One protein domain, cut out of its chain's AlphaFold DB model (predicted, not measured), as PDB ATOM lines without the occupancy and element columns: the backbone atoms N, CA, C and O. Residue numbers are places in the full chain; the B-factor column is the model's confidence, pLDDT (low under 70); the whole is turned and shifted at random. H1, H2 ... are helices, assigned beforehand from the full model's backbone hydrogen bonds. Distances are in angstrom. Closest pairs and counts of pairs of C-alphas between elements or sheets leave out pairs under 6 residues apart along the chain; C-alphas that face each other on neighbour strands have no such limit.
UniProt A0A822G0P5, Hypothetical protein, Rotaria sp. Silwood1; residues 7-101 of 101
ATOM      1  N   ARG A   7      -1.810  78.239 -15.572       66.69
ATOM      2  CA  ARG A   7      -0.784  78.791 -14.679       66.69
ATOM      3  C   ARG A   7      -0.933  78.331 -13.223       66.69
ATOM      4  O   ARG A   7       0.057  77.959 -12.600       66.69
ATOM      5  N   TRP A   8      -2.152  78.318 -12.680       72.25
ATOM      6  CA  TRP A   8      -2.393  77.931 -11.283       72.25
ATOM      7  C   TRP A   8      -2.364  76.414 -11.082       72.25
ATOM      8  O   TRP A   8      -1.945  75.939 -10.028       72.25
ATOM      9  N   ARG A   9      -2.730  75.639 -12.113       79.75
ATOM     10  CA  ARG A   9      -2.657  74.169 -12.090       79.75
ATOM     11  C   ARG A   9      -1.218  73.678 -11.988       79.75
ATOM     12  O   ARG A   9      -0.953  72.730 -11.254       79.75
ATOM     13  N   TYR A  10      -0.302  74.316 -12.713       84.19
ATOM     14  CA  TYR A  10       1.116  73.974 -12.656       84.19
ATOM     15  C   TYR A  10       1.712  74.250 -11.271       84.19
ATOM     16  O   TYR A  10       2.335  73.362 -10.695       84.19
ATOM     17  N   LEU A  11       1.463  75.442 -10.710       87.44
ATOM     18  CA  LEU A  11       1.953  75.808  -9.375       87.44
ATOM     19  C   LEU A  11       1.448  74.836  -8.304       87.44
ATOM     20  O   LEU A  11       2.239  74.342  -7.508       87.44
ATOM     21  N   TYR A  12       0.159  74.495  -8.347       88.69
ATOM     22  CA  TYR A  12      -0.434  73.525  -7.432       88.69
ATOM     23  C   TYR A  12       0.193  72.124  -7.556       88.69
ATOM     24  O   TYR A  12       0.559  71.520  -6.552       88.69
ATOM     25  N   LYS A  13       0.389  71.610  -8.781       90.06
ATOM     26  CA  LYS A  13       1.055  70.310  -9.001       90.06
ATOM     27  C   LYS A  13       2.519  70.317  -8.557       90.06
ATOM     28  O   LYS A  13       2.986  69.323  -8.010       90.06
ATOM     29  N   SER A  14       3.231  71.419  -8.792       90.56
ATOM     30  CA  SER A  14       4.618  71.589  -8.351       90.56
ATOM     31  C   SER A  14       4.718  71.578  -6.826       90.56
ATOM     32  O   SER A  14       5.585  70.896  -6.286       90.56
ATOM     33  N   ASP A  15       3.801  72.262  -6.137       93.88
ATOM     34  CA  ASP A  15       3.729  72.270  -4.673       93.88
ATOM     35  C   ASP A  15       3.444  70.869  -4.108       93.88
ATOM     36  O   ASP A  15       4.175  70.386  -3.247       93.88
ATOM     37  N   LEU A  16       2.460  70.153  -4.663       91.31
ATOM     38  CA  LEU A  16       2.180  68.763  -4.282       91.31
ATOM     39  C   LEU A  16       3.378  67.831  -4.506       91.31
ATOM     40  O   LEU A  16       3.637  66.955  -3.683       91.31
ATOM     41  N   TYR A  17       4.113  68.006  -5.606       89.31
ATOM     42  CA  TYR A  17       5.303  67.208  -5.890       89.31
ATOM     43  C   TYR A  17       6.427  67.466  -4.876       89.31
ATOM     44  O   TYR A  17       7.042  66.511  -4.409       89.31
ATOM     45  N   LYS A  18       6.648  68.725  -4.472       91.94
ATOM     46  CA  LYS A  18       7.611  69.069  -3.410       91.94
ATOM     47  C   LYS A  18       7.236  68.422  -2.082       91.94
ATOM     48  O   LYS A  18       8.064  67.734  -1.497       91.94
ATOM     49  N   ARG A  19       5.966  68.536  -1.677       91.25
ATOM     50  CA  ARG A  19       5.454  67.880  -0.465       91.25
ATOM     51  C   ARG A  19       5.606  66.360  -0.522       91.25
ATOM     52  O   ARG A  19       5.900  65.741   0.491       91.25
ATOM     53  N   ARG A  20       5.432  65.747  -1.702       87.25
ATOM     54  CA  ARG A  20       5.671  64.308  -1.903       87.25
ATOM     55  C   ARG A  20       7.142  63.942  -1.700       87.25
ATOM     56  O   ARG A  20       7.402  62.911  -1.104       87.25
ATOM     57  N   ILE A  21       8.080  64.757  -2.182       87.69
ATOM     58  CA  ILE A  21       9.516  64.534  -1.947       87.69
ATOM     59  C   ILE A  21       9.846  64.684  -0.455       87.69
ATOM     60  O   ILE A  21      10.559  63.848   0.092       87.69
ATOM     61  N   GLU A  22       9.309  65.715   0.207       91.75
ATOM     62  CA  GLU A  22       9.516  65.982   1.641       91.75
ATOM     63  C   GLU A  22       8.935  64.886   2.546       91.75
ATOM     64  O   GLU A  22       9.549  64.530   3.548       91.75
ATOM     65  N   ALA A  23       7.781  64.318   2.180       89.50
ATOM     66  CA  ALA A  23       7.166  63.191   2.883       89.50
ATOM     67  C   ALA A  23       7.993  61.892   2.796       89.50
ATOM     68  O   ALA A  23       7.719  60.943   3.530       89.50
ATOM     69  N   GLY A  24       9.005  61.857   1.927       87.38
ATOM     70  CA  GLY A  24       9.886  60.719   1.720       87.38
ATOM     71  C   GLY A  24       9.519  59.885   0.488       87.38
ATOM     72  O   GLY A  24       8.476  60.084  -0.142       87.38
ATOM     73  N   PRO A  25      10.407  58.954   0.102       84.38
ATOM     74  CA  PRO A  25      10.164  58.081  -1.032       84.38
ATOM     75  C   PRO A  25       8.954  57.184  -0.765       84.38
ATOM     76  O   PRO A  25       8.760  56.659   0.329       84.38
ATOM     77  N   GLU A  26       8.140  56.999  -1.798       82.00
ATOM     78  CA  GLU A  26       7.055  56.026  -1.765       82.00
ATOM     79  C   GLU A  26       7.650  54.612  -1.636       82.00
ATOM     80  O   GLU A  26       8.710  54.361  -2.220       82.00
ATOM     81  N   PRO A  27       7.015  53.687  -0.890       87.06
ATOM     82  CA  PRO A  27       7.518  52.325  -0.769       87.06
ATOM     83  C   PRO A  27       7.714  51.688  -2.144       87.06
ATOM     84  O   PRO A  27       6.888  51.855  -3.050       87.06
ATOM     85  N   GLU A  28       8.812  50.945  -2.287       89.44
ATOM     86  CA  GLU A  28       9.118  50.240  -3.523       89.44
ATOM     87  C   GLU A  28       7.997  49.264  -3.864       89.44
ATOM     88  O   GLU A  28       7.552  48.453  -3.049       89.44
ATOM     89  N   ARG A  29       7.516  49.364  -5.102       90.62
ATOM     90  CA  ARG A  29       6.473  48.489  -5.621       90.62
ATOM     91  C   ARG A  29       7.116  47.386  -6.442       90.62
ATOM     92  O   ARG A  29       8.052  47.633  -7.200       90.62
ATOM     93  N   PHE A  30       6.550  46.185  -6.372       93.44
ATOM     94  CA  PHE A  30       6.960  45.099  -7.255       93.44
ATOM     95  C   PHE A  30       6.802  45.512  -8.719       93.44
ATOM     96  O   PHE A  30       5.781  46.094  -9.100       93.44
ATOM     97  N   ARG A  31       7.780  45.165  -9.564       93.62
ATOM     98  CA  ARG A  31       7.744  45.465 -11.006       93.62
ATOM     99  C   ARG A  31       6.470  44.945 -11.680       93.62
ATOM    100  O   ARG A  31       5.962  45.598 -12.593       93.62
ATOM    101  N   SER A  32       5.944  43.828 -11.177       93.25
ATOM    102  CA  SER A  32       4.710  43.187 -11.631       93.25
ATOM    103  C   SER A  32       3.433  43.983 -11.368       93.25
ATOM    104  O   SER A  32       2.417  43.713 -11.999       93.25
ATOM    105  N   SER A  33       3.469  44.978 -10.479       93.12
ATOM    106  CA  SER A  33       2.319  45.844 -10.180       93.12
ATOM    107  C   SER A  33       2.118  46.981 -11.190       93.12
ATOM    108  O   SER A  33       1.102  47.674 -11.154       93.12
ATOM    109  N   LEU A  34       3.093  47.213 -12.071       93.19
ATOM    110  CA  LEU A  34       3.045  48.285 -13.057       93.19
ATOM    111  C   LEU A  34       2.251  47.860 -14.298       93.19
ATOM    112  O   LEU A  34       2.347  46.727 -14.757       93.19
ATOM    113  N   ILE A  35       1.524  48.806 -14.896       94.38
ATOM    114  CA  ILE A  35       0.589  48.543 -16.005       94.38
ATOM    115  C   ILE A  35       1.251  47.994 -17.279       94.38
ATOM    116  O   ILE A  35       0.618  47.318 -18.079       94.38
ATOM    117  N   ASN A  36       2.534  48.287 -17.477       94.81
ATOM    118  CA  ASN A  36       3.323  47.867 -18.633       94.81
ATOM    119  C   ASN A  36       4.099  46.564 -18.367       94.81
ATOM    120  O   ASN A  36       5.218  46.406 -18.857       94.81
ATOM    121  N   TRP A  37       3.564  45.685 -17.523       95.81
ATOM    122  CA  TRP A  37       4.157  44.392 -17.203       95.81
ATOM    123  C   TRP A  37       3.235  43.258 -17.642       95.81
ATOM    124  O   TRP A  37       2.060  43.234 -17.280       95.81
ATOM    125  N   ASN A  38       3.777  42.302 -18.396       96.06
ATOM    126  CA  ASN A  38       3.068  41.093 -18.807       96.06
ATOM    127  C   ASN A  38       3.935  39.872 -18.488       96.06
ATOM    128  O   ASN A  38       5.031  39.734 -19.019       96.06
ATOM    129  N   TYR A  39       3.430  38.987 -17.629       92.94
ATOM    130  CA  TYR A  39       4.192  37.851 -17.121       92.94
ATOM    131  C   TYR A  39       4.634  36.873 -18.222       92.94
ATOM    132  O   TYR A  39       5.800  36.485 -18.257       92.94
ATOM    133  N   ASP A  40       3.742  36.514 -19.146       93.38
ATOM    134  CA  ASP A  40       4.050  35.538 -20.198       93.38
ATOM    135  C   ASP A  40       5.036  36.118 -21.226       93.38
ATOM    136  O   ASP A  40       5.957  35.431 -21.672       93.38
ATOM    137  N   ALA A  41       4.897  37.407 -21.555       94.31
ATOM    138  CA  ALA A  41       5.827  38.100 -22.447       94.31
ATOM    139  C   ALA A  41       7.229  38.245 -21.829       94.31
ATOM    140  O   ALA A  41       8.230  38.073 -22.524       94.31
ATOM    141  N   GLU A  42       7.312  38.531 -20.529       93.81
ATOM    142  CA  GLU A  42       8.584  38.650 -19.806       93.81
ATOM    143  C   GLU A  42       9.282  37.291 -19.669       93.81
ATOM    144  O   GLU A  42      10.491  37.207 -19.885       93.81
ATOM    145  N   LEU A  43       8.538  36.205 -19.411       92.75
ATOM    146  CA  LEU A  43       9.092  34.845 -19.435       92.75
ATOM    147  C   LEU A  43       9.642  34.477 -20.816       92.75
ATOM    148  O   LEU A  43      10.759  33.972 -20.917       92.75
ATOM    149  N   TYR A  44       8.891  34.762 -21.879       92.44
ATOM    150  CA  TYR A  44       9.337  34.520 -23.249       92.44
ATOM    151  C   TYR A  44      10.588  35.337 -23.604       92.44
ATOM    152  O   TYR A  44      11.558  34.811 -24.146       92.44
ATOM    153  N   ALA A  45      10.613  36.624 -23.259       93.00
ATOM    154  CA  ALA A  45      11.788  37.459 -23.485       93.00
ATOM    155  C   ALA A  45      13.007  36.949 -22.696       93.00
ATOM    156  O   ALA A  45      14.129  37.003 -23.197       93.00
ATOM    157  N   CYS A  46      12.793  36.439 -21.481       91.94
ATOM    158  CA  CYS A  46      13.832  35.865 -20.635       91.94
ATOM    159  C   CYS A  46      14.506  34.657 -21.301       91.94
ATOM    160  O   CYS A  46      15.730  34.642 -21.429       91.94
ATOM    161  N   THR A  47      13.733  33.691 -21.810       92.00
ATOM    162  CA  THR A  47      14.299  32.503 -22.475       92.00
ATOM    163  C   THR A  47      15.116  32.870 -23.710       92.00
ATOM    164  O   THR A  47      16.227  32.372 -23.895       92.00
ATOM    165  N   HIS A  48      14.632  33.823 -24.505       91.88
ATOM    166  CA  HIS A  48      15.344  34.295 -25.689       91.88
ATOM    167  C   HIS A  48      16.645  35.044 -25.377       91.88
ATOM    168  O   HIS A  48      17.583  34.961 -26.170       91.88
ATOM    169  N   ARG A  49      16.743  35.739 -24.235       93.12
ATOM    170  CA  ARG A  49      17.985  36.420 -23.822       93.12
ATOM    171  C   ARG A  49      19.110  35.446 -23.495       93.12
ATOM    172  O   ARG A  49      20.263  35.764 -23.760       93.12
ATOM    173  N   PHE A  50      18.781  34.281 -22.946       89.19
ATOM    174  CA  PHE A  50      19.769  33.239 -22.662       89.19
ATOM    175  C   PHE A  50      20.193  32.460 -23.915       89.19
ATOM    176  O   PHE A  50      21.217  31.789 -23.897       89.19
ATOM    177  N   GLY A  51      19.438  32.565 -25.016       86.62
ATOM    178  CA  GLY A  51      19.728  31.847 -26.260       86.62
ATOM    179  C   GLY A  51      19.412  30.347 -26.206       86.62
ATOM    180  O   GLY A  51      19.660  29.635 -27.178       86.62
ATOM    181  N   GLU A  52      18.829  29.867 -25.106       84.44
ATOM    182  CA  GLU A  52      18.487  28.463 -24.888       84.44
ATOM    183  C   GLU A  52      16.981  28.213 -25.031       84.44
ATOM    184  O   GLU A  52      16.137  29.025 -24.645       84.44
ATOM    185  N   LYS A  53      16.623  27.037 -25.560       85.12
ATOM    186  CA  LYS A  53      15.229  26.584 -25.640       85.12
ATOM    187  C   LYS A  53      14.807  25.969 -24.306       85.12
ATOM    188  O   LYS A  53      14.815  24.752 -24.149       85.12
ATOM    189  N   MET A  54      14.447  26.815 -23.349       88.38
ATOM    190  CA  MET A  54      13.895  26.372 -22.067       88.38
ATOM    191  C   MET A  54      12.392  26.092 -22.160       88.38
ATOM    192  O   MET A  54      11.657  26.787 -22.864       88.38
ATOM    193  N   ASN A  55      11.925  25.096 -21.402       90.06
ATOM    194  CA  ASN A  55      10.494  24.876 -21.211       90.06
ATOM    195  C   ASN A  55       9.915  25.978 -20.306       90.06
ATOM    196  O   ASN A  55      10.344  26.138 -19.161       90.06
ATOM    197  N   ILE A  56       8.923  26.715 -20.814       89.19
ATOM    198  CA  ILE A  56       8.269  27.828 -20.110       89.19
ATOM    199  C   ILE A  56       7.610  27.349 -18.811       89.19
ATOM    200  O   ILE A  56       7.674  28.048 -17.802       89.19
ATOM    201  N   GLU A  57       7.018  26.153 -18.800       88.44
ATOM    202  CA  GLU A  57       6.364  25.607 -17.603       88.44
ATOM    203  C   GLU A  57       7.377  25.311 -16.493       88.44
ATOM    204  O   GLU A  57       7.177  25.689 -15.339       88.44
ATOM    205  N   SER A  58       8.509  24.704 -16.854       88.81
ATOM    206  CA  SER A  58       9.601  24.451 -15.913       88.81
ATOM    207  C   SER A  58      10.188  25.755 -15.374       88.81
ATOM    208  O   SER A  58      10.463  25.851 -14.179       88.81
ATOM    209  N   LEU A  59      10.324  26.778 -16.225       90.12
ATOM    210  CA  LEU A  59      10.812  28.097 -15.823       90.12
ATOM    211  C   LEU A  59       9.836  28.810 -14.878       90.12
ATOM    212  O   LEU A  59      10.258  29.386 -13.876       90.12
ATOM    213  N   ARG A  60       8.530  28.735 -15.155       91.06
ATOM    214  CA  ARG A  60       7.481  29.275 -14.280       91.06
ATOM    215  C   ARG A  60       7.548  28.643 -12.890       91.06
ATOM    216  O   ARG A  60       7.522  29.368 -11.896       91.06
ATOM    217  N   ASN A  61       7.688  27.319 -12.821       90.50
ATOM    218  CA  ASN A  61       7.835  26.616 -11.548       90.50
ATOM    219  C   ASN A  61       9.136  27.012 -10.839       90.50
ATOM    220  O   ASN A  61       9.107  27.292  -9.648       90.50
ATOM    221  N   ALA A  62      10.256  27.125 -11.562       91.06
ATOM    222  CA  ALA A  62      11.543  27.537 -10.994       91.06
ATOM    223  C   ALA A  62      11.520  28.956 -10.389       91.06
ATOM    224  O   ALA A  62      12.170  29.211  -9.374       91.06
ATOM    225  N   MET A  63      10.755  29.874 -10.988       90.50
ATOM    226  CA  MET A  63      10.594  31.248 -10.498       90.50
ATOM    227  C   MET A  63       9.560  31.391  -9.369       90.50
ATOM    228  O   MET A  63       9.418  32.482  -8.817       90.50
ATOM    229  N   THR A  64       8.823  30.330  -9.028       91.38
ATOM    230  CA  THR A  64       7.770  30.375  -8.008       91.38
ATOM    231  C   THR A  64       8.293  29.853  -6.674       91.38
ATOM    232  O   THR A  64       8.620  28.676  -6.540       91.38
ATOM    233  N   ASP A  65       8.337  30.726  -5.669       92.75
ATOM    234  CA  ASP A  65       8.752  30.370  -4.310       92.75
ATOM    235  C   ASP A  65       7.573  29.911  -3.429       92.75
ATOM    236  O   ASP A  65       6.420  30.311  -3.626       92.75
ATOM    237  N   ALA A  66       7.868  29.104  -2.407       90.56
ATOM    238  CA  ALA A  66       6.869  28.615  -1.458       90.56
ATOM    239  C   ALA A  66       6.205  29.746  -0.650       90.56
ATOM    240  O   ALA A  66       5.005  29.684  -0.363       90.56
ATOM    241  N   SER A  67       6.944  30.809  -0.306       91.75
ATOM    242  CA  SER A  67       6.393  31.947   0.448       91.75
ATOM    243  C   SER A  67       5.287  32.672  -0.323       91.75
ATOM    244  O   SER A  67       4.267  33.047   0.261       91.75
ATOM    245  N   PHE A  68       5.444  32.795  -1.641       90.44
ATOM    246  CA  PHE A  68       4.461  33.414  -2.521       90.44
ATOM    247  C   PHE A  68       3.159  32.606  -2.574       90.44
ATOM    248  O   PHE A  68       2.073  33.177  -2.449       90.44
ATOM    249  N   LEU A  69       3.250  31.275  -2.679       88.50
ATOM    250  CA  LEU A  69       2.071  30.402  -2.635       88.50
ATOM    251  C   LEU A  69       1.328  30.530  -1.304       88.50
ATOM    252  O   LEU A  69       0.108  30.692  -1.294       88.50
ATOM    253  N   ASN A  70       2.057  30.533  -0.188       89.62
ATOM    254  CA  ASN A  70       1.462  30.706   1.137       89.62
ATOM    255  C   ASN A  70       0.733  32.051   1.262       89.62
ATOM    256  O   ASN A  70      -0.361  32.115   1.824       89.62
ATOM    257  N   GLN A  71       1.300  33.120   0.694       91.00
ATOM    258  CA  GLN A  71       0.657  34.431   0.663       91.00
ATOM    259  C   GLN A  71      -0.630  34.423  -0.173       91.00
ATOM    260  O   GLN A  71      -1.638  34.974   0.272       91.00
ATOM    261  N   ILE A  72      -0.633  33.776  -1.342       88.38
ATOM    262  CA  ILE A  72      -1.836  33.636  -2.180       88.38
ATOM    263  C   ILE A  72      -2.921  32.846  -1.452       88.38
ATOM    264  O   ILE A  72      -4.080  33.261  -1.454       88.38
ATOM    265  N   ILE A  73      -2.564  31.714  -0.841       88.31
ATOM    266  CA  ILE A  73      -3.513  30.879  -0.097       88.31
ATOM    267  C   ILE A  73      -4.141  31.711   1.017       88.31
ATOM    268  O   ILE A  73      -5.364  31.788   1.098       88.31
ATOM    269  N   LYS A  74      -3.320  32.422   1.797       90.81
ATOM    270  CA  LYS A  74      -3.798  33.323   2.848       90.81
ATOM    271  C   LYS A  74      -4.779  34.370   2.305       90.81
ATOM    272  O   LYS A  74      -5.895  34.462   2.809       90.81
ATOM    273  N   GLN A  75      -4.424  35.079   1.232       90.25
ATOM    274  CA  GLN A  75      -5.306  36.073   0.600       90.25
ATOM    275  C   GLN A  75      -6.635  35.469   0.119       90.25
ATOM    276  O   GLN A  75      -7.687  36.087   0.267       90.25
ATOM    277  N   ARG A  76      -6.614  34.251  -0.437       87.38
ATOM    278  CA  ARG A  76      -7.832  33.549  -0.872       87.38
ATOM    279  C   ARG A  76      -8.713  33.147   0.305       87.38
ATOM    280  O   ARG A  76      -9.924  33.343   0.234       87.38
ATOM    281  N   THR A  77      -8.112  32.634   1.378       87.88
ATOM    282  CA  THR A  77      -8.847  32.278   2.599       87.88
ATOM    283  C   THR A  77      -9.472  33.504   3.259       87.88
ATOM    284  O   THR A  77     -10.634  33.456   3.651       87.88
ATOM    285  N   GLU A  78      -8.751  34.630   3.304       91.38
ATOM    286  CA  GLU A  78      -9.267  35.915   3.793       91.38
ATOM    287  C   GLU A  78     -10.431  36.428   2.932       91.38
ATOM    288  O   GLU A  78     -11.386  36.996   3.457       91.38
ATOM    289  N   ALA A  79     -10.397  36.176   1.621       89.00
ATOM    290  CA  ALA A  79     -11.480  36.504   0.695       89.00
ATOM    291  C   ALA A  79     -12.685  35.539   0.766       89.00
ATOM    292  O   ALA A  79     -13.637  35.706   0.003       89.00
ATOM    293  N   GLY A  80     -12.661  34.526   1.641       86.31
ATOM    294  CA  GLY A  80     -13.737  33.539   1.786       86.31
ATOM    295  C   GLY A  80     -13.844  32.540   0.629       86.31
ATOM    296  O   GLY A  80     -14.842  31.828   0.519       86.31
ATOM    297  N   LEU A  81     -12.832  32.473  -0.241       81.88
ATOM    298  CA  LEU A  81     -12.712  31.416  -1.241       81.88
ATOM    299  C   LEU A  81     -12.287  30.130  -0.523       81.88
ATOM    300  O   LEU A  81     -11.483  30.181   0.410       81.88
ATOM    301  N   ALA A  82     -12.824  28.980  -0.948       70.62
ATOM    302  CA  ALA A  82     -12.468  27.691  -0.361       70.62
ATOM    303  C   ALA A  82     -10.941  27.556  -0.301       70.62
ATOM    304  O   ALA A  82     -10.269  27.815  -1.307       70.62
ATOM    305  N   ALA A  83     -10.425  27.185   0.878       57.91
ATOM    306  CA  ALA A  83      -9.019  26.880   1.109       57.91
ATOM    307  C   ALA A  83      -8.628  25.760   0.146       57.91
ATOM    308  O   ALA A  83      -8.847  24.581   0.397       57.91
ATOM    309  N   THR A  84      -8.177  26.158  -1.034       58.56
ATOM    310  CA  THR A  84      -7.738  25.232  -2.053       58.56
ATOM    311  C   THR A  84      -6.322  24.902  -1.648       58.56
ATOM    312  O   THR A  84      -5.467  25.791  -1.632       58.56
ATOM    313  N   ASP A  85      -6.110  23.657  -1.231       58.50
ATOM    314  CA  ASP A  85      -4.789  23.141  -0.907       58.50
ATOM    315  C   ASP A  85      -3.804  23.489  -2.032       58.50
ATOM    316  O   ASP A  85      -4.196  23.689  -3.189       58.50
ATOM    317  N   GLN A  86      -2.506  23.530  -1.715       56.72
ATOM    318  CA  GLN A  86      -1.440  23.775  -2.700       56.72
ATOM    319  C   GLN A  86      -1.608  22.908  -3.967       56.72
ATOM    320  O   GLN A  86      -1.314  23.355  -5.069       56.72
ATOM    321  N   THR A  87      -2.182  21.713  -3.816       54.91
ATOM    322  CA  THR A  87      -2.492  20.730  -4.859       54.91
ATOM    323  C   THR A  87      -3.539  21.178  -5.890       54.91
ATOM    324  O   THR A  87      -3.599  20.609  -6.975       54.91
ATOM    325  N   THR A  88      -4.397  22.158  -5.581       60.03
ATOM    326  CA  THR A  88      -5.422  22.660  -6.523       60.03
ATOM    327  C   THR A  88      -4.950  23.876  -7.320       60.03
ATOM    328  O   THR A  88      -5.609  24.298  -8.274       60.03
ATOM    329  N   LEU A  89      -3.814  24.465  -6.948       66.88
ATOM    330  CA  LEU A  89      -3.161  25.487  -7.754       66.88
ATOM    331  C   LEU A  89      -2.446  24.804  -8.924       66.88
ATOM    332  O   LEU A  89      -1.760  23.805  -8.755       66.88
ATOM    333  N   SER A  90      -2.589  25.356 -10.129       67.75
ATOM    334  CA  SER A  90      -2.001  24.797 -11.355       67.75
ATOM    335  C   SER A  90      -0.470  24.894 -11.427       67.75
ATOM    336  O   SER A  90       0.110  24.497 -12.433       67.75
ATOM    337  N   PHE A  91       0.184  25.468 -10.414       70.38
ATOM    338  CA  PHE A  91       1.619  25.750 -10.406       70.38
ATOM    339  C   PHE A  91       2.244  25.280  -9.091       70.38
ATOM    340  O   PHE A  91       1.672  25.498  -8.022       70.38
ATOM    341  N   THR A  92       3.415  24.648  -9.184       81.00
ATOM    342  CA  THR A  92       4.180  24.111  -8.048       81.00
ATOM    343  C   THR A  92       5.297  25.075  -7.636       81.00
ATOM    344  O   THR A  92       5.687  25.947  -8.414       81.00
ATOM    345  N   HIS A  93       5.840  24.923  -6.425       86.12
ATOM    346  CA  HIS A  93       6.998  25.699  -5.962       86.12
ATOM    347  C   HIS A  93       8.334  25.095  -6.419       86.12
ATOM    348  O   HIS A  93       8.423  23.934  -6.821       86.12
ATOM    349  N   ASN A  94       9.390  25.903  -6.354       92.62
ATOM    350  CA  ASN A  94      10.715  25.601  -6.894       92.62
ATOM    351  C   ASN A  94      11.622  24.731  -6.005       92.62
ATOM    352  O   ASN A  94      12.753  24.467  -6.403       92.62
ATOM    353  N   GLU A  95      11.180  24.270  -4.834       91.50
ATOM    354  CA  GLU A  95      12.065  23.630  -3.847       91.50
ATOM    355  C   GLU A  95      12.781  22.382  -4.392       91.50
ATOM    356  O   GLU A  95      13.973  22.188  -4.155       91.50
ATOM    357  N   GLU A  96      12.086  21.543  -5.163       90.25
ATOM    358  CA  GLU A  96      12.706  20.370  -5.790       90.25
ATOM    359  C   GLU A  96      13.714  20.747  -6.878       90.25
ATOM    360  O   GLU A  96      14.758  20.108  -7.002       90.25
ATOM    361  N   LEU A  97      13.410  21.781  -7.667       89.19
ATOM    362  CA  LEU A  97      14.294  22.271  -8.724       89.19
ATOM    363  C   LEU A  97      15.547  22.911  -8.121       89.19
ATOM    364  O   LEU A  97      16.645  22.666  -8.607       89.19
ATOM    365  N   ALA A  98      15.389  23.642  -7.018       91.38
ATOM    366  CA  ALA A  98      16.485  24.244  -6.271       91.38
ATOM    367  C   ALA A  98      17.417  23.197  -5.641       91.38
ATOM    368  O   ALA A  98      18.615  23.428  -5.566       91.38
ATOM    369  N   LYS A  99      16.894  22.034  -5.219       93.44
ATOM    370  CA  LYS A  99      17.715  20.918  -4.704       93.44
ATOM    371  C   LYS A  99      18.507  20.187  -5.794       93.44
ATOM    372  O   LYS A  99      19.471  19.499  -5.470       93.44
ATOM    373  N   ARG A 100      18.054  20.246  -7.052       90.44
ATOM    374  CA  ARG A 100      18.680  19.557  -8.194       90.44
ATOM    375  C   ARG A 100      19.722  20.408  -8.925       90.44
ATOM    376  O   ARG A 100      20.547  19.820  -9.620       90.44
ATOM    377  N   GLY A 101      19.611  21.735  -8.841       66.69
ATOM    378  CA  GLY A 101      20.547  22.697  -9.437       66.69
ATOM    379  C   GLY A 101      21.842  22.817  -8.652       66.69
ATOM    380  O   GLY A 101      22.862  23.116  -9.307       66.69
TER     381      GLY A 101
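AT A GLANCE: This is residues 7 to 101 of the 101 residues of the protein "Hypothetical protein" of Rotaria sp. Silwood1 (UniProt A0A822G0P5). A long arm, residues 7 to 38 with H1 at its far end, sticks out from a loose body of four short helices with few contacts. In the body H3 lies between H2 and H4 along the chain, and residues 79 to 94 fold back from the end of H4 to bring H5 near H3 and the beginning of H4. The printed part has 95 residues with five named helices, H1 to H5, and no named strand; the class is all helix. The whole is extended, with a radius of gyration of the C-alphas of 20.3 A, and flat, spanning 60 by 43 by 21 A.

HOW THE PARTS SIT: H1, residues 7 to 22, touches no helix and stands free with the rest of residues 7 to 38. H2, residues 39 to 50, touches H3, residues 56 to 62, with residues 43 to 47 alone; the closest C-alphas, of Leu 43 and Ile 56, are 7.1 A apart. Their lines are about perpendicular, at 88 degrees. H4, residues 66 to 78, is apart from H3. H5, residues 95 to 100, is close to H3 but not clearly touching, the closest C-alphas, of Ala 62 and Leu 97, being 6.4 A apart. H5 is also close to H4 but not clearly touching, with the closest C-alphas, of Ala 66 and Glu 95, 7.6 A apart; the two run opposite ways at a shallow tilt of 13 degrees. In H1, H2, H3, H4 and H5 every O i to N i+4 pair is within hydrogen-bond range.

IN THESE COORDINATES: H1 begins at C-alpha 7, (-0.784, 78.791, -14.679), and is 23.2 A long. H2 measures 17.2 A, H3 9.7 A, H4 18.5 A and H5 8.9 A. H5 ends at C-alpha 100, (18.680, 19.557, -8.194).

THE WHOLE: The C-alphas of Arg 7 and Arg 100, the two farthest apart, are 62.7 A apart. The printed part has no cut. The links H1 to H2 and H4 to H5 are long, 16 residues each. The model's pLDDT is under 70 at residue 7, residues 83 to 90 and residue 101.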